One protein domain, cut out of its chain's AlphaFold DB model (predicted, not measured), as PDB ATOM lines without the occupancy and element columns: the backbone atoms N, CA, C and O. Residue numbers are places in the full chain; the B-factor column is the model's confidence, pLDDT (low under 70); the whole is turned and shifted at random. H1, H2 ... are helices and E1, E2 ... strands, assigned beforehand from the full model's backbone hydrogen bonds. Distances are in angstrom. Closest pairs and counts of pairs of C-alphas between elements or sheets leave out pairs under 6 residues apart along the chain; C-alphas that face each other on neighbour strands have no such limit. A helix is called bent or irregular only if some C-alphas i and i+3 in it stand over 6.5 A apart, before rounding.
ATOM      1  N   VAL A 129      33.012   7.288  44.426       85.25
ATOM      2  CA  VAL A 129      33.509   6.140  45.187       85.25
ATOM      3  C   VAL A 129      32.652   5.961  46.439       85.25
ATOM      4  O   VAL A 129      32.114   6.923  46.988       85.25
ATOM      5  N   CYS A 130      32.467   4.708  46.857       82.88
ATOM      6  CA  CYS A 130      31.712   4.397  48.065       82.88
ATOM      7  C   CYS A 130      32.519   4.770  49.309       82.88
ATOM      8  O   CYS A 130      33.665   4.343  49.455       82.88
ATOM      9  N   ASP A 131      31.885   5.512  50.210       82.25
ATOM     10  CA  ASP A 131      32.392   5.854  51.532       82.25
ATOM     11  C   ASP A 131      31.328   5.533  52.593       82.25
ATOM     12  O   ASP A 131      30.133   5.518  52.299       82.25
ATOM     13  N   ILE A 132      31.736   5.230  53.824       80.69
ATOM     14  CA  ILE A 132      30.800   4.838  54.888       80.69
ATOM     15  C   ILE A 132      30.523   6.056  55.765       80.69
ATOM     16  O   ILE A 132      31.394   6.505  56.508       80.69
ATOM     17  N   TRP A 133      29.293   6.563  55.715       67.62
ATOM     18  CA  TRP A 133      28.853   7.724  56.487       67.62
ATOM     19  C   TRP A 133      27.743   7.311  57.460       67.62
ATOM     20  O   TRP A 133      26.776   6.674  57.053       67.62
ATOM     21  N   GLU A 134      27.922   7.592  58.755       74.56
ATOM     22  CA  GLU A 134      27.003   7.193  59.846       74.56
ATOM     23  C   GLU A 134      26.553   5.716  59.801       74.56
ATOM     24  O   GLU A 134      25.419   5.363  60.121       74.56
ATOM     25  N   GLY A 135      27.456   4.819  59.395       72.50
ATOM     26  CA  GLY A 135      27.155   3.392  59.312       72.50
ATOM     27  C   GLY A 135      26.258   3.008  58.131       72.50
ATOM     28  O   GLY A 135      25.583   1.985  58.216       72.50
ATOM     29  N   GLN A 136      26.261   3.778  57.035       72.81
ATOM     30  CA  GLN A 136      25.653   3.428  55.743       72.81
ATOM     31  C   GLN A 136      26.613   3.735  54.576       72.81
ATOM     32  O   GLN A 136      27.359   4.713  54.645       72.81
ATOM     33  N   PRO A 137      26.635   2.923  53.499       80.81
ATOM     34  CA  PRO A 137      27.446   3.214  52.322       80.81
ATOM     35  C   PRO A 137      26.810   4.346  51.499       80.81
ATOM     36  O   PRO A 137      25.652   4.258  51.089       80.81
ATOM     37  N   VAL A 138      27.570   5.408  51.248       82.69
ATOM     38  CA  VAL A 138      27.168   6.596  50.486       82.69
ATOM     39  C   VAL A 138      28.157   6.814  49.343       82.69
ATOM     40  O   VAL A 138      29.360   6.625  49.491       82.69
ATOM     41  N   CYS A 139      27.655   7.219  48.179       84.69
ATOM     42  CA  CYS A 139      28.505   7.602  47.057       84.69
ATOM     43  C   CYS A 139      29.014   9.028  47.242       84.69
ATOM     44  O   CYS A 139      28.217   9.964  47.302       84.69
ATOM     45  N   LYS A 140      30.335   9.193  47.287       84.94
ATOM     46  CA  LYS A 140      30.992  10.497  47.357       84.94
ATOM     47  C   LYS A 140      31.951  10.671  46.185       84.94
ATOM     48  O   LYS A 140      32.572   9.714  45.733       84.94
ATOM     49  N   CYS A 141      32.077  11.893  45.683       86.56
ATOM     50  CA  CYS A 141      33.054  12.206  44.648       86.56
ATOM     51  C   CYS A 141      34.491  12.045  45.159       86.56
ATOM     52  O   CYS A 141      34.799  12.340  46.314       86.56
ATOM     53  N   GLN A 142      35.361  11.534  44.290       82.56
ATOM     54  CA  GLN A 142      36.759  11.263  44.607       82.56
ATOM     55  C   GLN A 142      37.546  12.572  44.827       82.56
ATOM     56  O   GLN A 142      37.889  13.260  43.873       82.56
ATOM     57  N   ASP A 143      37.906  12.882  46.077       72.12
ATOM     58  CA  ASP A 143      38.622  14.126  46.438       72.12
ATOM     59  C   ASP A 143      40.162  14.017  46.324       72.12
ATOM     60  O   ASP A 143      40.885  15.007  46.462       72.12
ATOM     61  N   ARG A 144      40.700  12.802  46.126       78.38
ATOM     62  CA  ARG A 144      42.150  12.534  46.076       78.38
ATOM     63  C   ARG A 144      42.528  11.771  44.809       78.38
ATOM     64  O   ARG A 144      42.171  10.603  44.657       78.38
ATOM     65  N   CYS A 145      43.307  12.423  43.951       83.69
ATOM     66  CA  CYS A 145      43.877  11.849  42.735       83.69
ATOM     67  C   CYS A 145      45.409  11.840  42.794       83.69
ATOM     68  O   CYS A 145      46.033  12.703  43.419       83.69
ATOM     69  N   GLU A 146      46.020  10.862  42.129       78.25
ATOM     70  CA  GLU A 146      47.475  10.756  42.013       78.25
ATOM     71  C   GLU A 146      48.064  11.974  41.281       78.25
ATOM     72  O   GLU A 146      47.419  12.591  40.428       78.25
ATOM     73  N   LYS A 147      49.299  12.347  41.641       69.94
ATOM     74  CA  LYS A 147      49.983  13.550  41.130       69.94
ATOM     75  C   LYS A 147      50.780  13.312  39.843       69.94
ATOM     76  O   LYS A 147      51.486  14.214  39.398       69.94
ATOM     77  N   GLU A 148      50.684  12.131  39.242       67.19
ATOM     78  CA  GLU A 148      51.388  11.831  37.995       67.19
ATOM     79  C   GLU A 148      50.666  12.462  36.786       67.19
ATOM     80  O   GLU A 148      49.445  12.300  36.639       67.19
ATOM     81  N   PRO A 149      51.385  13.213  35.926       67.75
ATOM     82  CA  PRO A 149      50.780  13.932  34.811       67.75
ATOM     83  C   PRO A 149      50.456  12.974  33.656       67.75
ATOM     84  O   PRO A 149      51.348  12.473  32.975       67.75
ATOM     85  N   SER A 150      49.166  12.751  33.404       78.12
ATOM     86  CA  SER A 150      48.655  11.963  32.272       78.12
ATOM     87  C   SER A 150      47.489  12.696  31.608       78.12
ATOM     88  O   SER A 150      46.329  12.288  31.679       78.12
ATOM     89  N   PHE A 151      47.814  13.833  30.986       83.25
ATOM     90  CA  PHE A 151      46.833  14.791  30.482       83.25
ATOM     91  C   PHE A 151      45.735  14.132  29.639       83.25
ATOM     92  O   PHE A 151      46.007  13.414  28.677       83.25
ATOM     93  N   THR A 152      44.483  14.390  30.009       82.75
ATOM     94  CA  THR A 152      43.294  13.773  29.416       82.75
ATOM     95  C   THR A 152      42.383  14.873  28.883       82.75
ATOM     96  O   THR A 152      41.884  15.679  29.661       82.75
ATOM     97  N   CYS A 153      42.163  14.929  27.569       86.00
ATOM     98  CA  CYS A 153      41.176  15.846  26.994       86.00
ATOM     99  C   CYS A 153      39.769  15.273  27.138       86.00
ATOM    100  O   CYS A 153      39.554  14.084  26.905       86.00
ATOM    101  N   ALA A 154      38.817  16.123  27.493       87.69
ATOM    102  CA  ALA A 154      37.435  15.760  27.748       87.69
ATOM    103  C   ALA A 154      36.488  16.328  26.681       87.69
ATOM    104  O   ALA A 154      36.818  17.253  25.938       87.69
ATOM    105  N   SER A 155      35.284  15.762  26.597       86.75
ATOM    106  CA  SER A 155      34.242  16.154  25.637       86.75
ATOM    107  C   SER A 155      33.710  17.581  25.797       86.75
ATOM    108  O   SER A 155      33.025  18.071  24.904       86.75
ATOM    109  N   ASP A 156      34.012  18.243  26.910       83.31
ATOM    110  CA  ASP A 156      33.716  19.659  27.161       83.31
ATOM    111  C   ASP A 156      34.744  20.617  26.522       83.31
ATOM    112  O   ASP A 156      34.586  21.835  26.586       83.31
ATOM    113  N   GLY A 157      35.784  20.074  25.877       80.75
ATOM    114  CA  GLY A 157      36.849  20.840  25.236       80.75
ATOM    115  C   GLY A 157      37.984  21.247  26.178       80.75
ATOM    116  O   GLY A 157      38.870  21.987  25.749       80.75
ATOM    117  N   LEU A 158      37.986  20.772  27.428       78.75
ATOM    118  CA  LEU A 158      39.033  21.038  28.414       78.75
ATOM    119  C   LEU A 158      40.034  19.879  28.511       78.75
ATOM    120  O   LEU A 158      39.731  18.722  28.211       78.75
ATOM    121  N   THR A 159      41.251  20.196  28.955       81.94
ATOM    122  CA  THR A 159      42.302  19.208  29.226       81.94
ATOM    123  C   THR A 159      42.526  19.104  30.723       81.94
ATOM    124  O   THR A 159      42.945  20.061  31.370       81.94
ATOM    125  N   TYR A 160      42.295  17.919  31.267       79.12
ATOM    126  CA  TYR A 160      42.470  17.606  32.675       79.12
ATOM    127  C   TYR A 160      43.864  17.046  32.937       79.12
ATOM    128  O   TYR A 160      44.447  16.376  32.084       79.12
ATOM    129  N   PHE A 161      44.396  17.306  34.133       81.50
ATOM    130  CA  PHE A 161      45.742  16.887  34.543       81.50
ATOM    131  C   PHE A 161      45.951  15.368  34.425       81.50
ATOM    132  O   PHE A 161      47.003  14.908  33.979       81.50
ATOM    133  N   ASN A 162      44.919  14.601  34.780       85.94
ATOM    134  CA  ASN A 162      44.784  13.186  34.470       85.94
ATOM    135  C   ASN A 162      43.307  12.767  34.438       85.94
ATOM    136  O   ASN A 162      42.415  13.555  34.767       85.94
ATOM    137  N   ARG A 163      43.048  11.516  34.045       87.38
ATOM    138  CA  ARG A 163      41.696  10.946  33.964       87.38
ATOM    139  C   ARG A 163      40.954  10.984  35.307       87.38
ATOM    140  O   ARG A 163      39.758  11.244  35.305       87.38
ATOM    141  N   CYS A 164      41.651  10.795  36.433       87.31
ATOM    142  CA  CYS A 164      41.046  10.854  37.769       87.31
ATOM    143  C   CYS A 164      40.478  12.246  38.072       87.31
ATOM    144  O   CYS A 164      39.332  12.349  38.498       87.31
ATOM    145  N   TYR A 165      41.225  13.318  37.780       88.00
ATOM    146  CA  TYR A 165      40.727  14.689  37.958       88.00
ATOM    147  C   TYR A 165      39.532  15.001  37.054       88.00
ATOM    148  O   TYR A 165      38.610  15.689  37.477       88.00
ATOM    149  N   MET A 166      39.524  14.472  35.829       89.62
ATOM    150  CA  MET A 166      38.373  14.612  34.935       89.62
ATOM    151  C   MET A 166      37.129  13.907  35.486       89.62
ATOM    152  O   MET A 166      36.038  14.469  35.455       89.62
ATOM    153  N   ASP A 167      37.288  12.687  36.004       88.00
ATOM    154  CA  ASP A 167      36.187  11.908  36.574       88.00
ATOM    155  C   ASP A 167      35.669  12.535  37.883       88.00
ATOM    156  O   ASP A 167      34.461  12.589  38.096       88.00
ATOM    157  N   ALA A 168      36.556  13.076  38.725       87.06
ATOM    158  CA  ALA A 168      36.188  13.789  39.949       87.06
ATOM    159  C   ALA A 168      35.381  15.068  39.662       87.06
ATOM    160  O   ALA A 168      34.352  15.299  40.295       87.06
ATOM    161  N   GLU A 169      35.788  15.862  38.666       87.00
ATOM    162  CA  GLU A 169      35.039  17.055  38.241       87.00
ATOM    163  C   GLU A 169      33.690  16.692  37.611       87.00
ATOM    164  O   GLU A 169      32.673  17.312  37.925       87.00
ATOM    165  N   ALA A 170      33.639  15.632  36.796       87.75
ATOM    166  CA  ALA A 170      32.379  15.104  36.274       87.75
ATOM    167  C   ALA A 170      31.413  14.717  37.415       87.75
ATOM    168  O   ALA A 170      30.221  15.033  37.358       87.75
ATOM    169  N   CYS A 171      31.938  14.114  38.488       87.44
ATOM    170  CA  CYS A 171      31.172  13.775  39.683       87.44
ATOM    171  C   CYS A 171      30.630  15.018  40.408       87.44
ATOM    172  O   CYS A 171      29.431  15.103  40.669       87.44
ATOM    173  N   ILE A 172      31.483  16.006  40.699       84.12
ATOM    174  CA  ILE A 172      31.083  17.218  41.437       84.12
ATOM    175  C   ILE A 172      30.012  18.000  40.665       84.12
ATOM    176  O   ILE A 172      29.062  18.509  41.256       84.12
ATOM    177  N   GLN A 173      30.143  18.061  39.340       83.12
ATOM    178  CA  GLN A 173      29.224  18.796  38.470       83.12
ATOM    179  C   GLN A 173      27.969  17.997  38.083       83.12
ATOM    180  O   GLN A 173      27.066  18.548  37.455       83.12
ATOM    181  N   GLY A 174      27.882  16.706  38.426       83.19
ATOM    182  CA  GLY A 174      26.731  15.873  38.064       83.19
ATOM    183  C   GLY A 174      26.626  15.554  36.569       83.19
ATOM    184  O   GLY A 174      25.531  15.281  36.078       83.19
TER     185      GLY A 174
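This is residues 129 to 174 of the 581 residues of the protein "WAP, Kazal, immunoglobulin, Kunitz and NTR domain-containing protein 1" of Chanos chanos (UniProt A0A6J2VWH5). A two-stranded hairpin, E1 and E2, sits at one end of a thin, flat model, and a single helix, H1, lies between it and a long loop at the other end. The loop, residues 142 to 162, arches away from the end of E2 and folds back to the start of H1, whose later residues come back near the end of E2. The printed part has 46 residues, with two named strands and then one named helix in the order E1, E2, H1; the strands form an antiparallel sheet of order E1 - E2. The class is mixed, helices and strands, with under half of the printed residues in named elements. The whole is loose, with a radius of gyration of the C-alphas of 12.6 A, and its C-alphas span 38 by 23 by 9 A.

The sheet is a hairpin of E1, residues 129 to 133, and E2, residues 136 to 141, antiparallel neighbours with an angle of 135 degrees between their directions. The C-alphas of Ile 132 and Pro 137 face each other at 4.5 A. N 129 and O 140 are within hydrogen-bond range at 2.8 A, and so are N 138 and O 131, at 2.8 A. H1, residues 163 to 173, comes nearest to E2 at Cys 141 and Cys 171, whose C-alphas, the closest of the two elements, are 5.5 A apart. E2 and H1 have 3 pairs of C-alphas within 8 A, and their centres are 15.5 A apart. E1 and H1 are apart. In H1, every O i to N i+4 pair is within hydrogen-bond range. Within the long link from E2 to H1, residues 152 to 153 pair with residues 159 to 160, antiparallel, in stretches too short to be named.

E1 begins at C-alpha 129, at (33.509, 6.140, 45.187), and is 12.3 A long from first to last C-alpha. E2, the longest strand by residues, measures 16.0 A and ends at C-alpha 141, at (33.054, 12.206, 44.648). H1 measures 15.4 A, from C-alpha 163 at (41.696, 10.946, 33.964) to C-alpha 173 at (29.224, 18.796, 38.470), and is not bent.

The two C-alphas farthest apart are those of Gly 135 and Gly 157, at 39.5 A. The first and last printed C-alphas, of Val 129 and Gly 174, are 13.8 A apart. The printed part has no cut. The link from E1 to E2 is tight, with 2 residues, and the link from E2 to H1 is long, with 21. The mean pLDDT of the printed part is 81.6, and residue 133 and residues 147 to 149 are under 70.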